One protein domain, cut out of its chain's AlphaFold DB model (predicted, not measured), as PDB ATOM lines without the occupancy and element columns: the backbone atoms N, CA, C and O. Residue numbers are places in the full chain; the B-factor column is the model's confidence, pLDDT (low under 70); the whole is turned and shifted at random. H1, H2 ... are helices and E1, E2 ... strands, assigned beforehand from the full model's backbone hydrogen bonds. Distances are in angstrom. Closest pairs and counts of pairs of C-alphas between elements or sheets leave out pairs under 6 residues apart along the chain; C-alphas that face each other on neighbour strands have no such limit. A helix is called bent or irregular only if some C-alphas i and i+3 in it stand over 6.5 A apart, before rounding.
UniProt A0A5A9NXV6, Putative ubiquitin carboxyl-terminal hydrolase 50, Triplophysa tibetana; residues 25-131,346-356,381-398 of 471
ATOM      1  N   LEU A  25     -19.853   0.471 -35.630       80.19
ATOM      2  CA  LEU A  25     -20.886   0.430 -34.596       80.19
ATOM      3  C   LEU A  25     -20.886   1.737 -33.786       80.19
ATOM      4  O   LEU A  25     -19.922   2.062 -33.100       80.19
ATOM      5  N   GLN A  26     -21.980   2.498 -33.888       82.44
ATOM      6  CA  GLN A  26     -22.179   3.735 -33.118       82.44
ATOM      7  C   GLN A  26     -22.499   3.460 -31.647       82.44
ATOM      8  O   GLN A  26     -22.150   4.270 -30.801       82.44
ATOM      9  N   LYS A  27     -23.169   2.334 -31.381       80.50
ATOM     10  CA  LYS A  27     -23.417   1.739 -30.066       80.50
ATOM     11  C   LYS A  27     -23.358   0.230 -30.204       80.50
ATOM     12  O   LYS A  27     -23.815  -0.289 -31.227       80.50
ATOM     13  N   VAL A  28     -22.832  -0.467 -29.202       80.94
ATOM     14  CA  VAL A  28     -22.757  -1.935 -29.224       80.94
ATOM     15  C   VAL A  28     -23.894  -2.570 -28.396       80.94
ATOM     16  O   VAL A  28     -24.240  -2.052 -27.333       80.94
ATOM     17  N   PRO A  29     -24.542  -3.651 -28.872       83.19
ATOM     18  CA  PRO A  29     -25.691  -4.259 -28.194       83.19
ATOM     19  C   PRO A  29     -25.260  -5.218 -27.072       83.19
ATOM     20  O   PRO A  29     -24.189  -5.811 -27.147       83.19
ATOM     21  N   PHE A  30     -26.104  -5.442 -26.060       81.00
ATOM     22  CA  PHE A  30     -25.812  -6.407 -24.981       81.00
ATOM     23  C   PHE A  30     -25.632  -7.846 -25.505       81.00
ATOM     24  O   PHE A  30     -24.696  -8.542 -25.113       81.00
ATOM     25  N   VAL A  31     -26.487  -8.253 -26.452       82.56
ATOM     26  CA  VAL A  31     -26.314  -9.470 -27.258       82.56
ATOM     27  C   VAL A  31     -25.888  -9.067 -28.666       82.56
ATOM     28  O   VAL A  31     -26.625  -8.371 -29.365       82.56
ATOM     29  N   LEU A  32     -24.705  -9.506 -29.085       83.56
ATOM     30  CA  LEU A  32     -24.183  -9.328 -30.435       83.56
ATOM     31  C   LEU A  32     -24.458 -10.594 -31.251       83.56
ATOM     32  O   LEU A  32     -24.084 -11.692 -30.851       83.56
ATOM     33  N   VAL A  33     -25.105 -10.445 -32.405       85.75
ATOM     34  CA  VAL A  33     -25.315 -11.542 -33.357       85.75
ATOM     35  C   VAL A  33     -24.473 -11.255 -34.592       85.75
ATOM     36  O   VAL A  33     -24.657 -10.211 -35.219       85.75
ATOM     37  N   LEU A  34     -23.552 -12.158 -34.928       86.00
ATOM     38  CA  LEU A  34     -22.760 -12.087 -36.156       86.00
ATOM     39  C   LEU A  34     -23.230 -13.164 -37.133       86.00
ATOM     40  O   LEU A  34     -23.184 -14.356 -36.828       86.00
ATOM     41  N   HIS A  35     -23.664 -12.735 -38.316       85.81
ATOM     42  CA  HIS A  35     -23.944 -13.619 -39.444       85.81
ATOM     43  C   HIS A  35     -22.704 -13.707 -40.338       85.81
ATOM     44  O   HIS A  35     -22.072 -12.686 -40.610       85.81
ATOM     45  N   LEU A  36     -22.329 -14.923 -40.738       85.06
ATOM     46  CA  LEU A  36     -21.289 -15.144 -41.737       85.06
ATOM     47  C   LEU A  36     -21.967 -15.247 -43.105       85.06
ATOM     48  O   LEU A  36     -22.640 -16.237 -43.375       85.06
ATOM     49  N   GLU A  37     -21.780 -14.244 -43.962       85.81
ATOM     50  CA  GLU A  37     -22.251 -14.283 -45.351       85.81
ATOM     51  C   GLU A  37     -21.445 -15.341 -46.125       85.81
ATOM     52  O   GLU A  37     -20.341 -15.070 -46.589       85.81
ATOM     53  N   ARG A  38     -21.959 -16.578 -46.205       86.56
ATOM     54  CA  ARG A  38     -21.292 -17.691 -46.907       86.56
ATOM     55  C   ARG A  38     -21.862 -18.025 -48.275       86.56
ATOM     56  O   ARG A  38     -21.266 -18.836 -48.975       86.56
ATOM     57  N   PHE A  39     -23.018 -17.486 -48.637       86.75
ATOM     58  CA  PHE A  39     -23.632 -17.768 -49.930       86.75
ATOM     59  C   PHE A  39     -23.274 -16.680 -50.933       86.75
ATOM     60  O   PHE A  39     -23.637 -15.519 -50.760       86.75
ATOM     61  N   GLU A  40     -22.587 -17.084 -51.994       88.19
ATOM     62  CA  GLU A  40     -22.133 -16.213 -53.072       88.19
ATOM     63  C   GLU A  40     -22.722 -16.712 -54.398       88.19
ATOM     64  O   GLU A  40     -22.925 -17.914 -54.593       88.19
ATOM     65  N   LEU A  41     -23.040 -15.790 -55.308       88.31
ATOM     66  CA  LEU A  41     -23.437 -16.141 -56.670       88.31
ATOM     67  C   LEU A  41     -22.169 -16.347 -57.498       88.31
ATOM     68  O   LEU A  41     -21.456 -15.384 -57.778       88.31
ATOM     69  N   ASP A  42     -21.915 -17.586 -57.905       87.44
ATOM     70  CA  ASP A  42     -20.932 -17.881 -58.938       87.44
ATOM     71  C   ASP A  42     -21.514 -17.460 -60.296       87.44
ATOM     72  O   ASP A  42     -22.557 -17.956 -60.725       87.44
ATOM     73  N   TYR A  43     -20.848 -16.511 -60.955       88.69
ATOM     74  CA  TYR A  43     -21.267 -15.965 -62.245       88.69
ATOM     75  C   TYR A  43     -20.891 -16.858 -63.435       88.69
ATOM     76  O   TYR A  43     -21.513 -16.724 -64.487       88.69
ATOM     77  N   ASP A  44     -19.931 -17.778 -63.287       92.31
ATOM     78  CA  ASP A  44     -19.552 -18.711 -64.355       92.31
ATOM     79  C   ASP A  44     -20.592 -19.835 -64.482       92.31
ATOM     80  O   ASP A  44     -20.966 -20.227 -65.590       92.31
ATOM     81  N   THR A  45     -21.108 -20.328 -63.349       90.50
ATOM     82  CA  THR A  45     -22.179 -21.346 -63.318       90.50
ATOM     83  C   THR A  45     -23.588 -20.771 -63.158       90.50
ATOM     84  O   THR A  45     -24.564 -21.511 -63.291       90.50
ATOM     85  N   MET A  46     -23.717 -19.469 -62.873       89.31
ATOM     86  CA  MET A  46     -24.970 -18.787 -62.505       89.31
ATOM     87  C   MET A  46     -25.712 -19.468 -61.336       89.31
ATOM     88  O   MET A  46     -26.942 -19.430 -61.250       89.31
ATOM     89  N   CYS A  47     -24.961 -20.094 -60.424       84.81
ATOM     90  CA  CYS A  47     -25.482 -20.826 -59.271       84.81
ATOM     91  C   CYS A  47     -25.047 -20.182 -57.948       84.81
ATOM     92  O   CYS A  47     -23.916 -19.726 -57.796       84.81
ATOM     93  N   CYS A  48     -25.927 -20.199 -56.945       85.31
ATOM     94  CA  CYS A  48     -25.538 -19.843 -55.583       85.31
ATOM     95  C   CYS A  48     -24.740 -20.992 -54.953       85.31
ATOM     96  O   CYS A  48     -25.284 -22.074 -54.717       85.31
ATOM     97  N   VAL A  49     -23.472 -20.740 -54.645       87.56
ATOM     98  CA  VAL A  49     -22.563 -21.672 -53.970       87.56
ATOM     99  C   VAL A  49     -22.327 -21.249 -52.526       87.56
ATOM    100  O   VAL A  49     -22.430 -20.076 -52.166       87.56
ATOM    101  N   LYS A  50     -22.030 -22.236 -51.679       86.62
ATOM    102  CA  LYS A  50     -21.680 -22.026 -50.276       86.62
ATOM    103  C   LYS A  50     -20.165 -22.049 -50.111       86.62
ATOM    104  O   LYS A  50     -19.505 -23.015 -50.482       86.62
ATOM    105  N   ASN A  51     -19.631 -21.014 -49.485       87.25
ATOM    106  CA  ASN A  51     -18.248 -20.926 -49.060       87.25
ATOM    107  C   ASN A  51     -18.044 -21.748 -47.776       87.25
ATOM    108  O   ASN A  51     -18.094 -21.218 -46.665       87.25
ATOM    109  N   ASP A  52     -17.821 -23.055 -47.913       83.12
ATOM    110  CA  ASP A  52     -17.614 -23.997 -46.798       83.12
ATOM    111  C   ASP A  52     -16.263 -23.830 -46.051       83.12
ATOM    112  O   ASP A  52     -15.945 -24.608 -45.149       83.12
ATOM    113  N   SER A  53     -15.468 -22.794 -46.363       84.00
ATOM    114  CA  SER A  53     -14.149 -22.545 -45.754       84.00
ATOM    115  C   SER A  53     -14.194 -22.453 -44.223       84.00
ATOM    116  O   SER A  53     -15.050 -21.788 -43.631       84.00
ATOM    117  N   LEU A  54     -13.224 -23.063 -43.542       79.88
ATOM    118  CA  LEU A  54     -13.149 -23.015 -42.080       79.88
ATOM    119  C   LEU A  54     -12.858 -21.586 -41.585       79.88
ATOM    120  O   LEU A  54     -11.844 -20.989 -41.936       79.88
ATOM    121  N   VAL A  55     -13.727 -21.063 -40.717       79.50
ATOM    122  CA  VAL A  55     -13.580 -19.745 -40.073       79.50
ATOM    123  C   VAL A  55     -13.292 -19.965 -38.596       79.50
ATOM    124  O   VAL A  55     -14.115 -20.558 -37.906       79.50
ATOM    125  N   GLN A  56     -12.149 -19.497 -38.092       80.75
ATOM    126  CA  GLN A  56     -11.858 -19.548 -36.655       80.75
ATOM    127  C   GLN A  56     -12.771 -18.585 -35.888       80.75
ATOM    128  O   GLN A  56     -12.860 -17.407 -36.229       80.75
ATOM    129  N   ILE A  57     -13.422 -19.085 -34.836       81.81
ATOM    130  CA  ILE A  57     -14.328 -18.302 -33.993       81.81
ATOM    131  C   ILE A  57     -13.676 -18.123 -32.616       81.81
ATOM    132  O   ILE A  57     -13.413 -19.120 -31.936       81.81
ATOM    133  N   PRO A  58     -13.396 -16.882 -32.183       82.56
ATOM    134  CA  PRO A  58     -12.838 -16.640 -30.864       82.56
ATOM    135  C   PRO A  58     -13.902 -16.889 -29.785       82.56
ATOM    136  O   PRO A  58     -15.055 -16.486 -29.925       82.56
ATOM    137  N   ALA A  59     -13.512 -17.504 -28.664       81.81
ATOM    138  CA  ALA A  59     -14.414 -17.649 -27.515       81.81
ATOM    139  C   ALA A  59     -14.694 -16.317 -26.799       81.81
ATOM    140  O   ALA A  59     -15.643 -16.240 -26.019       81.81
ATOM    141  N   ARG A  60     -13.872 -15.292 -27.053       84.31
ATOM    142  CA  ARG A  60     -14.016 -13.941 -26.518       84.31
ATOM    143  C   ARG A  60     -13.639 -12.911 -27.583       84.31
ATOM    144  O   ARG A  60     -12.550 -12.987 -28.141       84.31
ATOM    145  N   LEU A  61     -14.522 -11.952 -27.857       85.44
ATOM    146  CA  LEU A  61     -14.336 -10.908 -28.872       85.44
ATOM    147  C   LEU A  61     -14.258  -9.527 -28.210       85.44
ATOM    148  O   LEU A  61     -15.119  -9.189 -27.403       85.44
ATOM    149  N   SER A  62     -13.262  -8.710 -28.560       85.38
ATOM    150  CA  SER A  62     -13.206  -7.299 -28.154       85.38
ATOM    151  C   SER A  62     -13.801  -6.413 -29.249       85.38
ATOM    152  O   SER A  62     -13.422  -6.526 -30.411       85.38
ATOM    153  N   VAL A  63     -14.701  -5.505 -28.876       83.06
ATOM    154  CA  VAL A  63     -15.355  -4.539 -29.768       83.06
ATOM    155  C   VAL A  63     -15.196  -3.132 -29.188       83.06
ATOM    156  O   VAL A  63     -15.297  -2.937 -27.977       83.06
ATOM    157  N   GLU A  64     -14.941  -2.146 -30.044       79.06
ATOM    158  CA  GLU A  64     -14.844  -0.728 -29.674       79.06
ATOM    159  C   GLU A  64     -16.074   0.037 -30.189       79.06
ATOM    160  O   GLU A  64     -16.543  -0.197 -31.306       79.06
ATOM    161  N   GLU A  65     -16.604   0.962 -29.386       76.50
ATOM    162  CA  GLU A  65     -17.712   1.834 -29.792       76.50
ATOM    163  C   GLU A  65     -17.174   3.077 -30.521       76.50
ATOM    164  O   GLU A  65     -16.249   3.738 -30.048       76.50
ATOM    165  N   LYS A  66     -17.752   3.449 -31.676       71.50
ATOM    166  CA  LYS A  66     -17.253   4.607 -32.450       71.50
ATOM    167  C   LYS A  66     -17.412   5.931 -31.693       71.50
ATOM    168  O   LYS A  66     -16.600   6.836 -31.889       71.50
ATOM    169  N   ALA A  67     -18.467   6.046 -30.882       67.12
ATOM    170  CA  ALA A  67     -18.787   7.240 -30.107       67.12
ATOM    171  C   ALA A  67     -17.850   7.438 -28.903       67.12
ATOM    172  O   ALA A  67     -17.540   8.578 -28.563       67.12
ATOM    173  N   ASP A  68     -17.358   6.348 -28.306       66.06
ATOM    174  CA  ASP A  68     -16.401   6.381 -27.202       66.06
ATOM    175  C   ASP A  68     -15.335   5.285 -27.353       66.06
ATOM    176  O   ASP A  68     -15.463   4.165 -26.856       66.06
ATOM    177  N   LYS A  69     -14.231   5.657 -28.012       65.12
ATOM    178  CA  LYS A  69     -13.055   4.798 -28.217       65.12
ATOM    179  C   LYS A  69     -12.291   4.465 -26.929       65.12
ATOM    180  O   LYS A  69     -11.306   3.735 -26.995       65.12
ATOM    181  N   THR A  70     -12.674   5.018 -25.774       64.00
ATOM    182  CA  THR A  70     -12.053   4.660 -24.489       64.00
ATOM    183  C   THR A  70     -12.681   3.409 -23.873       64.00
ATOM    184  O   THR A  70     -12.014   2.706 -23.113       64.00
ATOM    185  N   ASN A  71     -13.914   3.065 -24.265       65.88
ATOM    186  CA  ASN A  71     -14.621   1.891 -23.769       65.88
ATOM    187  C   ASN A  71     -14.394   0.680 -24.687       65.88
ATOM    188  O   ASN A  71     -14.870   0.634 -25.825       65.88
ATOM    189  N   LYS A  72     -13.704  -0.342 -24.165       74.81
ATOM    190  CA  LYS A  72     -13.612  -1.670 -24.789       74.81
ATOM    191  C   LYS A  72     -14.698  -2.595 -24.253       74.81
ATOM    192  O   LYS A  72     -14.876  -2.744 -23.046       74.81
ATOM    193  N   TYR A  73     -15.412  -3.248 -25.161       83.31
ATOM    194  CA  TYR A  73     -16.517  -4.147 -24.865       83.31
ATOM    195  C   TYR A  73     -16.079  -5.574 -25.184       83.31
ATOM    196  O   TYR A  73     -15.882  -5.915 -26.346       83.31
ATOM    197  N   SER A  74     -15.904  -6.405 -24.157       85.75
ATOM    198  CA  SER A  74     -15.580  -7.821 -24.335       85.75
ATOM    199  C   SER A  74     -16.853  -8.660 -24.353       85.75
ATOM    200  O   SER A  74     -17.689  -8.493 -23.470       85.75
ATOM    201  N   TYR A  75     -16.993  -9.528 -25.353       85.31
ATOM    202  CA  TYR A  75     -18.120 -10.438 -25.549       85.31
ATOM    203  C   TYR A  75     -17.675 -11.883 -25.371       85.31
ATOM    204  O   TYR A  75     -16.741 -12.301 -26.051       85.31
ATOM    205  N   ASP A  76     -18.373 -12.659 -24.544       85.25
ATOM    206  CA  ASP A  76     -18.145 -14.101 -24.402       85.25
ATOM    207  C   ASP A  76     -19.061 -14.905 -25.341       85.25
ATOM    208  O   ASP A  76     -20.262 -14.640 -25.463       85.25
ATOM    209  N   LEU A  77     -18.488 -15.911 -26.010       86.62
ATOM    210  CA  LEU A  77     -19.202 -16.805 -26.920       86.62
ATOM    211  C   LEU A  77     -20.196 -17.685 -26.154       86.62
ATOM    212  O   LEU A  77     -19.818 -18.459 -25.268       86.62
ATOM    213  N   TYR A  78     -21.466 -17.583 -26.546       86.38
ATOM    214  CA  TYR A  78     -22.586 -18.284 -25.920       86.38
ATOM    215  C   TYR A  78     -23.218 -19.331 -26.832       86.38
ATOM    216  O   TYR A  78     -23.499 -20.438 -26.380       86.38
ATOM    217  N   ALA A  79     -23.441 -19.001 -28.106       86.88
ATOM    218  CA  ALA A  79     -24.133 -19.890 -29.028       86.88
ATOM    219  C   ALA A  79     -23.595 -19.803 -30.460       86.88
ATOM    220  O   ALA A  79     -23.124 -18.759 -30.915       86.88
ATOM    221  N   MET A  80     -23.718 -20.915 -31.176       89.50
ATOM    222  CA  MET A  80     -23.485 -21.036 -32.609       89.50
ATOM    223  C   MET A  80     -24.681 -21.736 -33.250       89.50
ATOM    224  O   MET A  80     -25.067 -22.816 -32.806       89.50
ATOM    225  N   ALA A  81     -25.263 -21.140 -34.284       87.69
ATOM    226  CA  ALA A  81     -26.243 -21.797 -35.146       87.69
ATOM    227  C   ALA A  81     -25.501 -22.358 -36.363       87.69
ATOM    228  O   ALA A  81     -25.028 -21.582 -37.189       87.69
ATOM    229  N   ASN A  82     -25.358 -23.679 -36.443       85.75
ATOM    230  CA  ASN A  82     -24.634 -24.356 -37.512       85.75
ATOM    231  C   ASN A  82     -25.559 -24.731 -38.680       85.75
ATOM    232  O   ASN A  82     -26.691 -25.142 -38.431       85.75
ATOM    233  N   HIS A  83     -25.078 -24.643 -39.928       84.75
ATOM    234  CA  HIS A  83     -25.821 -25.066 -41.131       84.75
ATOM    235  C   HIS A  83     -24.988 -25.944 -42.067       84.75
ATOM    236  O   HIS A  83     -24.045 -25.452 -42.688       84.75
ATOM    237  N   VAL A  84     -25.405 -27.198 -42.241       84.94
ATOM    238  CA  VAL A  84     -24.785 -28.184 -43.143       84.94
ATOM    239  C   VAL A  84     -25.647 -28.355 -44.391       84.94
ATOM    240  O   VAL A  84     -26.851 -28.542 -44.278       84.94
ATOM    241  N   GLY A  85     -25.041 -28.351 -45.579       84.81
ATOM    242  CA  GLY A  85     -25.754 -28.442 -46.858       84.81
ATOM    243  C   GLY A  85     -25.688 -27.155 -47.679       84.81
ATOM    244  O   GLY A  85     -24.838 -26.299 -47.440       84.81
ATOM    245  N   SER A  86     -26.569 -27.054 -48.673       83.00
ATOM    246  CA  SER A  86     -26.596 -26.014 -49.714       83.00
ATOM    247  C   SER A  86     -27.637 -24.923 -49.433       83.00
ATOM    248  O   SER A  86     -28.476 -25.081 -48.549       83.00
ATOM    249  N   LEU A  87     -27.652 -23.846 -50.230       81.44
ATOM    250  CA  LEU A  87     -28.685 -22.802 -50.131       81.44
ATOM    251  C   LEU A  87     -30.103 -23.362 -50.343       81.44
ATOM    252  O   LEU A  87     -31.049 -22.948 -49.680       81.44
ATOM    253  N   ASN A  88     -30.238 -24.324 -51.259       80.94
ATOM    254  CA  ASN A  88     -31.525 -24.890 -51.671       80.94
ATOM    255  C   ASN A  88     -32.013 -26.016 -50.743       80.94
ATOM    256  O   ASN A  88     -33.098 -26.555 -50.947       80.94
ATOM    257  N   GLY A  89     -31.212 -26.406 -49.749       79.31
ATOM    258  CA  GLY A  89     -31.523 -27.513 -48.857       79.31
ATOM    259  C   GLY A  89     -30.325 -27.911 -48.005       79.31
ATOM    260  O   GLY A  89     -29.219 -28.119 -48.518       79.31
ATOM    261  N   GLY A  90     -30.577 -28.043 -46.707       87.00
ATOM    262  CA  GLY A  90     -29.598 -28.370 -45.682       87.00
ATOM    263  C   GLY A  90     -30.259 -28.538 -44.315       87.00
ATOM    264  O   GLY A  90     -31.488 -28.551 -44.201       87.00
ATOM    265  N   HIS A  91     -29.437 -28.677 -43.281       87.06
ATOM    266  CA  HIS A  91     -29.843 -28.939 -41.906       87.06
ATOM    267  C   HIS A  91     -29.236 -27.925 -40.942       87.06
ATOM    268  O   HIS A  91     -28.052 -27.596 -41.050       87.06
ATOM    269  N   TYR A  92     -30.038 -27.460 -39.984       87.06
ATOM    270  CA  TYR A  92     -29.616 -26.520 -38.948       87.06
ATOM    271  C   TYR A  92     -29.602 -27.195 -37.577       87.06
ATOM    272  O   TYR A  92     -30.599 -27.776 -37.156       87.06
ATOM    273  N   TYR A  93     -28.506 -27.034 -36.839       85.38
ATOM    274  CA  TYR A  93     -28.400 -27.454 -35.440       85.38
ATOM    275  C   TYR A  93     -27.684 -26.374 -34.624       85.38
ATOM    276  O   TYR A  93     -26.883 -25.608 -35.156       85.38
ATOM    277  N   ALA A  94     -27.955 -26.286 -33.324       88.56
ATOM    278  CA  ALA A  94     -27.340 -25.279 -32.461       88.56
ATOM    279  C   ALA A  94     -26.280 -25.894 -31.541       88.56
ATOM    280  O   ALA A  94     -26.401 -27.038 -31.109       88.56
ATOM    281  N   VAL A  95     -25.255 -25.118 -31.205       87.81
ATOM    282  CA  VAL A  95     -24.275 -25.426 -30.161       87.81
ATOM    283  C   VAL A  95     -24.306 -24.286 -29.151       87.81
ATOM    284  O   VAL A  95     -23.997 -23.153 -29.504       87.81
ATOM    285  N   ILE A  96     -24.723 -24.563 -27.915       88.62
ATOM    286  CA  ILE A  96     -25.005 -23.547 -26.889       88.62
ATOM    287  C   ILE A  96     -24.254 -23.889 -25.602       88.62
ATOM    288  O   ILE A  96     -24.190 -25.050 -25.196       88.62
ATOM    289  N   LYS A  97     -23.686 -22.873 -24.956       86.31
ATOM    290  CA  LYS A  97     -23.036 -22.973 -23.654       86.31
ATOM    291  C   LYS A  97     -24.065 -22.751 -22.552       86.31
ATOM    292  O   LYS A  97     -24.615 -21.660 -22.440       86.31
ATOM    293  N   SER A  98     -24.306 -23.759 -21.722       84.38
ATOM    294  CA  SER A  98     -25.209 -23.635 -20.576       84.38
ATOM    295  C   SER A  98     -24.678 -22.604 -19.573       84.38
ATOM    296  O   SER A  98     -23.478 -22.546 -19.279       84.38
ATOM    297  N   PHE A  99     -25.568 -21.774 -19.025       80.88
ATOM    298  CA  PHE A  99     -25.205 -20.838 -17.962       80.88
ATOM    299  C   PHE A  99     -25.031 -21.524 -16.602       80.88
ATOM    300  O   PHE A  99     -24.325 -20.970 -15.761       80.88
ATOM    301  N   GLU A 100     -25.621 -22.701 -16.391       82.88
ATOM    302  CA  GLU A 100     -25.635 -23.386 -15.093       82.88
ATOM    303  C   GLU A 100     -24.309 -24.112 -14.822       82.88
ATOM    304  O   GLU A 100     -23.614 -23.816 -13.853       82.88
ATOM    305  N   ASP A 101     -23.912 -25.013 -15.723       86.12
ATOM    306  CA  ASP A 101     -22.725 -25.875 -15.586       86.12
ATOM    307  C   ASP A 101     -21.508 -25.401 -16.406       86.12
ATOM    308  O   ASP A 101     -20.412 -25.963 -16.292       86.12
ATOM    309  N   LYS A 102     -21.685 -24.360 -17.233       84.31
ATOM    310  CA  LYS A 102     -20.695 -23.804 -18.175       84.31
ATOM    311  C   LYS A 102     -20.181 -24.796 -19.237       84.31
ATOM    312  O   LYS A 102     -19.147 -24.518 -19.856       84.31
ATOM    313  N   GLN A 103     -20.867 -25.917 -19.465       86.69
ATOM    314  CA  GLN A 103     -20.573 -26.883 -20.526       86.69
ATOM    315  C   GLN A 103     -21.271 -26.514 -21.841       86.69
ATOM    316  O   GLN A 103     -22.172 -25.676 -21.892       86.69
ATOM    317  N   TRP A 104     -20.809 -27.133 -22.925       88.81
ATOM    318  CA  TRP A 104     -21.348 -26.961 -24.269       88.81
ATOM    319  C   TRP A 104     -22.287 -28.108 -24.621       88.81
ATOM    320  O   TRP A 104     -21.966 -29.269 -24.376       88.81
ATOM    321  N   TYR A 105     -23.406 -27.785 -25.258       87.00
ATOM    322  CA  TYR A 105     -24.430 -28.734 -25.673       87.00
ATOM    323  C   TYR A 105     -24.762 -28.551 -27.151       87.00
ATOM    324  O   TYR A 105     -24.935 -27.418 -27.605       87.00
ATOM    325  N   ARG A 106     -24.871 -29.653 -27.899       88.75
ATOM    326  CA  ARG A 106     -25.429 -29.670 -29.258       88.75
ATOM    327  C   ARG A 106     -26.920 -29.986 -29.184       88.75
ATOM    328  O   ARG A 106     -27.316 -30.952 -28.539       88.75
ATOM    329  N   PHE A 107     -27.715 -29.167 -29.862       89.88
ATOM    330  CA  PHE A 107     -29.159 -29.290 -30.024       89.88
ATOM    331  C   PHE A 107     -29.444 -29.571 -31.495       89.88
ATOM    332  O   PHE A 107     -29.290 -28.685 -32.337       89.88
ATOM    333  N   ASP A 108     -29.839 -30.803 -31.786       88.19
ATOM    334  CA  ASP A 108     -30.076 -31.313 -33.132       88.19
ATOM    335  C   ASP A 108     -31.499 -31.893 -33.189       88.19
ATOM    336  O   ASP A 108     -31.765 -33.005 -32.728       88.19
ATOM    337  N   ASP A 109     -32.448 -31.062 -33.629       92.38
ATOM    338  CA  ASP A 109     -33.902 -31.273 -33.580       92.38
ATOM    339  C   ASP A 109     -34.466 -31.727 -32.223       92.38
ATOM    340  O   ASP A 109     -34.940 -30.910 -31.429       92.38
ATOM    341  N   HIS A 110     -34.484 -33.034 -31.967       83.88
ATOM    342  CA  HIS A 110     -34.998 -33.662 -30.743       83.88
ATOM    343  C   HIS A 110     -33.882 -34.245 -29.869       83.88
ATOM    344  O   HIS A 110     -34.128 -34.598 -28.716       83.88
ATOM    345  N   PHE A 111     -32.665 -34.332 -30.402       84.44
ATOM    346  CA  PHE A 111     -31.488 -34.829 -29.713       84.44
ATOM    347  C   PHE A 111     -30.738 -33.672 -29.055       84.44
ATOM    348  O   PHE A 111     -30.519 -32.618 -29.652       84.44
ATOM    349  N   VAL A 112     -30.348 -33.882 -27.800       91.12
ATOM    350  CA  VAL A 112     -29.502 -32.961 -27.040       91.12
ATOM    351  C   VAL A 112     -28.343 -33.768 -26.474       91.12
ATOM    352  O   VAL A 112     -28.568 -34.758 -25.779       91.12
ATOM    353  N   GLU A 113     -27.113 -33.365 -26.781       89.25
ATOM    354  CA  GLU A 113     -25.899 -34.046 -26.324       89.25
ATOM    355  C   GLU A 113     -24.891 -33.068 -25.709       89.25
ATOM    356  O   GLU A 113     -24.705 -31.952 -26.192       89.25
ATOM    357  N   GLU A 114     -24.221 -33.490 -24.633       91.06
ATOM    358  CA  GLU A 114     -23.110 -32.743 -24.033       91.06
ATOM    359  C   GLU A 114     -21.847 -32.902 -24.899       91.06
ATOM    360  O   GLU A 114     -21.327 -34.008 -25.094       91.06
ATOM    361  N   ILE A 115     -21.305 -31.784 -25.380       88.50
ATOM    362  CA  ILE A 115     -20.062 -31.753 -26.146       88.50
ATOM    363  C   ILE A 115     -18.884 -31.832 -25.175       88.50
ATOM    364  O   ILE A 115     -18.366 -30.832 -24.670       88.50
ATOM    365  N   LYS A 116     -18.404 -33.056 -24.954       81.00
ATOM    366  CA  LYS A 116     -17.202 -33.317 -24.154       81.00
ATOM    367  C   LYS A 116     -16.022 -32.504 -24.688       81.00
ATOM    368  O   LYS A 116     -15.745 -32.523 -25.885       81.00
ATOM    369  N   LYS A 117     -15.244 -31.881 -23.791       67.12
ATOM    370  CA  LYS A 117     -14.116 -30.976 -24.124       67.12
ATOM    371  C   LYS A 117     -13.156 -31.494 -25.204       67.12
ATOM    372  O   LYS A 117     -12.671 -30.705 -26.007       67.12
ATOM    373  N   ARG A 118     -12.898 -32.809 -25.250       61.97
ATOM    374  CA  ARG A 118     -12.047 -33.434 -26.282       61.97
ATOM    375  C   ARG A 118     -12.620 -33.299 -27.692       61.97
ATOM    376  O   ARG A 118     -11.834 -33.172 -28.617       61.97
ATOM    377  N   SER A 119     -13.940 -33.292 -27.848       58.62
ATOM    378  CA  SER A 119     -14.640 -33.255 -29.135       58.62
ATOM    379  C   SER A 119     -15.017 -31.845 -29.595       58.62
ATOM    380  O   SER A 119     -15.518 -31.710 -30.704       58.62
ATOM    381  N   MET A 120     -14.784 -30.788 -28.799       59.94
ATOM    382  CA  MET A 120     -15.200 -29.420 -29.168       59.94
ATOM    383  C   MET A 120     -14.660 -28.973 -30.533       59.94
ATOM    384  O   MET A 120     -15.376 -28.299 -31.259       59.94
ATOM    385  N   HIS A 121     -13.459 -29.408 -30.925       58.31
ATOM    386  CA  HIS A 121     -12.870 -29.096 -32.234       58.31
ATOM    387  C   HIS A 121     -13.666 -29.634 -33.442       58.31
ATOM    388  O   HIS A 121     -13.459 -29.151 -34.550       58.31
ATOM    389  N   ASN A 122     -14.572 -30.598 -33.231       53.00
ATOM    390  CA  ASN A 122     -15.448 -31.170 -34.260       53.00
ATOM    391  C   ASN A 122     -16.834 -30.510 -34.324       53.00
ATOM    392  O   ASN A 122     -17.606 -30.844 -35.213       53.00
ATOM    393  N   PHE A 123     -17.170 -29.614 -33.389       51.12
ATOM    394  CA  PHE A 123     -18.489 -28.960 -33.303       51.12
ATOM    395  C   PHE A 123     -18.407 -27.433 -33.198       51.12
ATOM    396  O   PHE A 123     -19.410 -26.739 -33.353       51.12
ATOM    397  N   VAL A 124     -17.214 -26.923 -32.897       53.28
ATOM    398  CA  VAL A 124     -16.891 -25.515 -32.716       53.28
ATOM    399  C   VAL A 124     -15.623 -25.242 -33.519       53.28
ATOM    400  O   VAL A 124     -14.616 -25.927 -33.296       53.28
ATOM    401  N   PRO A 125     -15.621 -24.258 -34.434       50.69
ATOM    402  CA  PRO A 125     -14.407 -23.891 -35.142       50.69
ATOM    403  C   PRO A 125     -13.300 -23.502 -34.162       50.69
ATOM    404  O   PRO A 125     -13.559 -22.895 -33.126       50.69
ATOM    405  N   LYS A 126     -12.067 -23.898 -34.487       44.78
ATOM    406  CA  LYS A 126     -10.911 -23.966 -33.581       44.78
ATOM    407  C   LYS A 126     -10.768 -22.727 -32.674       44.78
ATOM    408  O   LYS A 126     -10.201 -21.720 -33.088       44.78
ATOM    409  N   ILE A 127     -11.249 -22.843 -31.431       48.09
ATOM    410  CA  ILE A 127     -11.205 -21.769 -30.432       48.09
ATOM    411  C   ILE A 127      -9.747 -21.427 -30.114       48.09
ATOM    412  O   ILE A 127      -9.007 -22.253 -29.574       48.09
ATOM    413  N   THR A 128      -9.351 -20.188 -30.386       40.88
ATOM    414  CA  THR A 128      -8.077 -19.624 -29.941       40.88
ATOM    415  C   THR A 128      -8.249 -18.996 -28.555       40.88
ATOM    416  O   THR A 128      -8.785 -17.902 -28.402       40.88
ATOM    417  N   ASN A 129      -7.781 -19.684 -27.510       35.53
ATOM    418  CA  ASN A 129      -7.648 -19.071 -26.187       35.53
ATOM    419  C   ASN A 129      -6.417 -18.156 -26.187       35.53
ATOM    420  O   ASN A 129      -5.296 -18.623 -25.984       35.53
ATOM    421  N   SER A 130      -6.619 -16.854 -26.378       34.75
ATOM    422  CA  SER A 130      -5.569 -15.830 -26.301       34.75
ATOM    423  C   SER A 130      -5.160 -15.497 -24.856       34.75
ATOM    424  O   SER A 130      -4.967 -14.334 -24.527       34.75
ATOM    425  N   GLU A 131      -5.050 -16.501 -23.978       33.94
ATOM    426  CA  GLU A 131      -4.566 -16.341 -22.600       33.94
ATOM    427  C   GLU A 131      -4.173 -17.700 -21.986       33.94
ATOM    428  O   GLU A 131      -4.937 -18.371 -21.294       33.94
ATOM    429  N   LYS A 346     -21.539  -9.317 -21.709       61.75
ATOM    430  CA  LYS A 346     -21.903  -9.107 -23.118       61.75
ATOM    431  C   LYS A 346     -21.741 -10.430 -23.865       61.75
ATOM    432  O   LYS A 346     -20.731 -11.116 -23.720       61.75
ATOM    433  N   ILE A 347     -22.752 -10.822 -24.631       66.06
ATOM    434  CA  ILE A 347     -22.880 -12.189 -25.156       66.06
ATOM    435  C   ILE A 347     -22.846 -12.175 -26.682       66.06
ATOM    436  O   ILE A 347     -23.548 -11.373 -27.295       66.06
ATOM    437  N   ILE A 348     -22.060 -13.065 -27.299       76.31
ATOM    438  CA  ILE A 348     -22.039 -13.231 -28.758       76.31
ATOM    439  C   ILE A 348     -22.653 -14.560 -29.219       76.31
ATOM    440  O   ILE A 348     -22.381 -15.633 -28.669       76.31
ATOM    441  N   ILE A 349     -23.482 -14.458 -30.261       72.50
ATOM    442  CA  ILE A 349     -24.050 -15.567 -31.030       72.50
ATOM    443  C   ILE A 349     -23.494 -15.492 -32.455       72.50
ATOM    444  O   ILE A 349     -23.602 -14.450 -33.103       72.50
ATOM    445  N   TYR A 350     -22.934 -16.591 -32.954       72.19
ATOM    446  CA  TYR A 350     -22.522 -16.704 -34.355       72.19
ATOM    447  C   TYR A 350     -23.525 -17.542 -35.150       72.19
ATOM    448  O   TYR A 350     -23.929 -18.620 -34.719       72.19
ATOM    449  N   CYS A 351     -23.864 -17.102 -36.355       64.38
ATOM    450  CA  CYS A 351     -24.483 -17.960 -37.362       64.38
ATOM    451  C   CYS A 351     -23.351 -18.547 -38.214       64.38
ATOM    452  O   CYS A 351     -22.711 -17.840 -38.992       64.38
ATOM    453  N   VAL A 352     -23.052 -19.824 -37.993       59.09
ATOM    454  CA  VAL A 352     -21.886 -20.529 -38.522       59.09
ATOM    455  C   VAL A 352     -22.337 -21.512 -39.586       59.09
ATOM    456  O   VAL A 352     -22.650 -22.657 -39.306       59.09
ATOM    457  N   GLU A 353     -22.355 -21.116 -40.844       61.00
ATOM    458  CA  GLU A 353     -22.831 -22.024 -41.891       61.00
ATOM    459  C   GLU A 353     -21.731 -23.066 -42.265       61.00
ATOM    460  O   GLU A 353     -21.070 -22.962 -43.289       61.00
ATOM    461  N   SER A 354     -21.443 -24.031 -41.377       43.00
ATOM    462  CA  SER A 354     -20.292 -24.957 -41.440       43.00
ATOM    463  C   SER A 354     -20.457 -26.155 -42.385       43.00
ATOM    464  O   SER A 354     -21.561 -26.572 -42.731       43.00
ATOM    465  N   GLN A 355     -19.342 -26.777 -42.764       34.62
ATOM    466  CA  GLN A 355     -19.345 -28.128 -43.320       34.62
ATOM    467  C   GLN A 355     -19.101 -29.146 -42.199       34.62
ATOM    468  O   GLN A 355     -18.152 -29.001 -41.429       34.62
ATOM    469  N   HIS A 356     -19.909 -30.205 -42.147       36.66
ATOM    470  CA  HIS A 356     -19.565 -31.430 -41.427       36.66
ATOM    471  C   HIS A 356     -19.783 -32.626 -42.343       36.66
ATOM    472  O   HIS A 356     -20.919 -32.999 -42.626       36.66
ATOM    473  N   ILE A 381     -33.879 -16.421 -42.445       38.94
ATOM    474  CA  ILE A 381     -33.368 -15.939 -41.145       38.94
ATOM    475  C   ILE A 381     -34.399 -16.143 -40.012       38.94
ATOM    476  O   ILE A 381     -34.026 -16.328 -38.853       38.94
ATOM    477  N   GLU A 382     -35.696 -16.160 -40.334       42.16
ATOM    478  CA  GLU A 382     -36.769 -16.432 -39.379       42.16
ATOM    479  C   GLU A 382     -36.707 -17.856 -38.801       42.16
ATOM    480  O   GLU A 382     -36.977 -18.040 -37.615       42.16
ATOM    481  N   ASP A 383     -36.290 -18.858 -39.584       48.59
ATOM    482  CA  ASP A 383     -36.112 -20.229 -39.095       48.59
ATOM    483  C   ASP A 383     -34.870 -20.375 -38.209       48.59
ATOM    484  O   ASP A 383     -34.909 -21.113 -37.222       48.59
ATOM    485  N   LEU A 384     -33.804 -19.614 -38.483       44.34
ATOM    486  CA  LEU A 384     -32.634 -19.539 -37.605       44.34
ATOM    487  C   LEU A 384     -33.001 -18.912 -36.252       44.34
ATOM    488  O   LEU A 384     -32.668 -19.464 -35.201       44.34
ATOM    489  N   LEU A 385     -33.753 -17.806 -36.259       46.19
ATOM    490  CA  LEU A 385     -34.288 -17.198 -35.036       46.19
ATOM    491  C   LEU A 385     -35.210 -18.174 -34.288       46.19
ATOM    492  O   LEU A 385     -35.064 -18.357 -33.083       46.19
ATOM    493  N   ARG A 386     -36.100 -18.870 -35.004       50.75
ATOM    494  CA  ARG A 386     -37.015 -19.882 -34.454       50.75
ATOM    495  C   ARG A 386     -36.274 -21.074 -33.836       50.75
ATOM    496  O   ARG A 386     -36.732 -21.591 -32.819       50.75
ATOM    497  N   ALA A 387     -35.149 -21.502 -34.408       46.38
ATOM    498  CA  ALA A 387     -34.300 -22.555 -33.849       46.38
ATOM    499  C   ALA A 387     -33.619 -22.104 -32.546       46.38
ATOM    500  O   ALA A 387     -33.696 -22.813 -31.540       46.38
ATOM    501  N   VAL A 388     -33.032 -20.899 -32.529       44.53
ATOM    502  CA  VAL A 388     -32.408 -20.313 -31.328       44.53
ATOM    503  C   VAL A 388     -33.442 -20.117 -30.212       44.53
ATOM    504  O   VAL A 388     -33.210 -20.554 -29.088       44.53
ATOM    505  N   THR A 389     -34.613 -19.549 -30.517       46.47
ATOM    506  CA  THR A 389     -35.721 -19.393 -29.558       46.47
ATOM    507  C   THR A 389     -36.180 -20.737 -28.992       46.47
ATOM    508  O   THR A 389     -36.205 -20.898 -27.777       46.47
ATOM    509  N   LYS A 390     -36.448 -21.746 -29.838       46.19
ATOM    510  CA  LYS A 390     -36.848 -23.086 -29.371       46.19
ATOM    511  C   LYS A 390     -35.804 -23.746 -28.467       46.19
ATOM    512  O   LYS A 390     -36.181 -24.509 -27.578       46.19
ATOM    513  N   ALA A 391     -34.515 -23.494 -28.696       40.94
ATOM    514  CA  ALA A 391     -33.451 -24.013 -27.843       40.94
ATOM    515  C   ALA A 391     -33.420 -23.309 -26.473       40.94
ATOM    516  O   ALA A 391     -33.291 -23.985 -25.456       40.94
ATOM    517  N   VAL A 392     -33.618 -21.985 -26.432       41.06
ATOM    518  CA  VAL A 392     -33.724 -21.207 -25.182       41.06
ATOM    519  C   VAL A 392     -34.965 -21.610 -24.374       41.06
ATOM    520  O   VAL A 392     -34.836 -21.943 -23.195       41.06
ATOM    521  N   ASP A 393     -36.141 -21.685 -25.006       42.88
ATOM    522  CA  ASP A 393     -37.409 -22.037 -24.343       42.88
ATOM    523  C   ASP A 393     -37.363 -23.432 -23.696       42.88
ATOM    524  O   ASP A 393     -37.851 -23.641 -22.583       42.88
ATOM    525  N   ARG A 394     -36.741 -24.410 -24.376       39.00
ATOM    526  CA  ARG A 394     -36.591 -25.784 -23.867       39.00
ATOM    527  C   ARG A 394     -35.697 -25.883 -22.631       39.00
ATOM    528  O   ARG A 394     -35.857 -26.833 -21.868       39.00
ATOM    529  N   LEU A 395     -34.784 -24.933 -22.434       34.56
ATOM    530  CA  LEU A 395     -33.865 -24.909 -21.297       34.56
ATOM    531  C   LEU A 395     -34.437 -24.194 -20.063       34.56
ATOM    532  O   LEU A 395     -33.814 -24.257 -19.011       34.56
ATOM    533  N   LYS A 396     -35.612 -23.546 -20.160       34.94
ATOM    534  CA  LYS A 396     -36.225 -22.753 -19.071       34.94
ATOM    535  C   LYS A 396     -35.283 -21.706 -18.448       34.94
ATOM    536  O   LYS A 396     -35.409 -21.388 -17.269       34.94
ATOM    537  N   LEU A 397     -34.341 -21.184 -19.229       33.25
ATOM    538  CA  LEU A 397     -33.399 -20.171 -18.761       33.25
ATOM    539  C   LEU A 397     -34.132 -18.834 -18.604       33.25
ATOM    540  O   LEU A 397     -34.752 -18.359 -19.556       33.25
ATOM    541  N   ASP A 398     -34.057 -18.239 -17.413       32.47
ATOM    542  CA  ASP A 398     -34.710 -16.962 -17.123       32.47
ATOM    543  C   ASP A 398     -34.187 -15.850 -18.044       32.47
ATOM    544  O   ASP A 398     -32.991 -15.548 -18.096       32.47
TER     545      ASP A 398
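This is residues 25 to 131, 346 to 356 and 381 to 398 of the 471 residues of the protein "Putative ubiquitin carboxyl-terminal hydrolase 50" of Triplophysa tibetana (UniProt A0A5A9NXV6). A strongly twisted sheet of seven strands spreads from the long, bent strand E5, with helix H2 slanting over E5 and E6. The hairpin E2 and E3 makes a second, small sheet towards one end of the longest axis, while the short helix H1 only grazes the large sheet. The printed part has 136 residues with nine named strands and two named helices; along the chain, E1 to E8 are followed by H1, then E9, then H2. The large sheet is branched at E5, which has E4 and E6 on one side and E9 on the other; its pairs E1 and E9 and E5 and E9 are parallel and its other neighbour pairs antiparallel, and the class is mixed, helices and strands. The whole is compact, with a radius of gyration of the C-alphas of 16.2 A and spans of 48 by 38 by 30 A.

Begin at E1, residues 31 to 35, an edge strand parallel to E9, residues 346 to 352; N 32 and O 347 are 2.8 A apart, within hydrogen-bond range. Next come E2, residues 39 to 42, and E3, residues 47 to 50, an antiparallel hairpin with N 40 and O 49 at 3.0 A. Then E4, residues 60 to 64, E5, residues 72 to 86, E6, residues 89 to 97, E7, residues 104 to 108, and E8, residues 111 to 114, form a meander, each strand the antiparallel neighbour of the one before. Look for N 61 and O 75 at 2.9 A, N 80 and O 95 at 2.8 A, N 94 and O 107 at 2.9 A, and N 106 and O 113 at 2.9 A. E5 bends by 61 degrees at residue 78; E4 and E6 lie on one side of it, and E9, parallel to it with N 76 and O 346 at 2.9 A, on the other side. H1, residues 117 to 122, is only just on the sheet, with 5 pairs of C-alphas within 10 A; it is irregular, C-alphas 118 and 121 being 7.4 A apart. H2, residues 381 to 394, is on the sheet at a height of 9.6 A, over E5 and E6, slantwise to the strands at 40 degrees to E6 on the local plane; its closest C-alphas to E6 are Val 388 and Ala 94, 7.2 A. In H2 every O i to N i+4 pair is within hydrogen-bond range; in H1 0 of 2 are, and 1 of 3 O i to N i+3 pairs.

Find C-alpha 31 at (-26.314, -9.470, -27.258), where E1 begins. E5 runs 37.2 A from C-alpha 72 at (-13.612, -1.670, -24.789), E6 27.0 A and E9 19.2 A. H2 runs 20.1 A to C-alpha 394 at (-36.591, -25.784, -23.867).

The C-alphas farthest apart are Asp 44 and Glu 100, 49.9 A. Residues 132 to 345 and 357 to 380 are not printed, leaving gaps of 18.8 A and 20.8 A between C-alphas. Of the links printed whole, none is long. Mean pLDDT of the printed part is 72.6; 46 residues are under 70, among them 117 to 131 and 381 to 398.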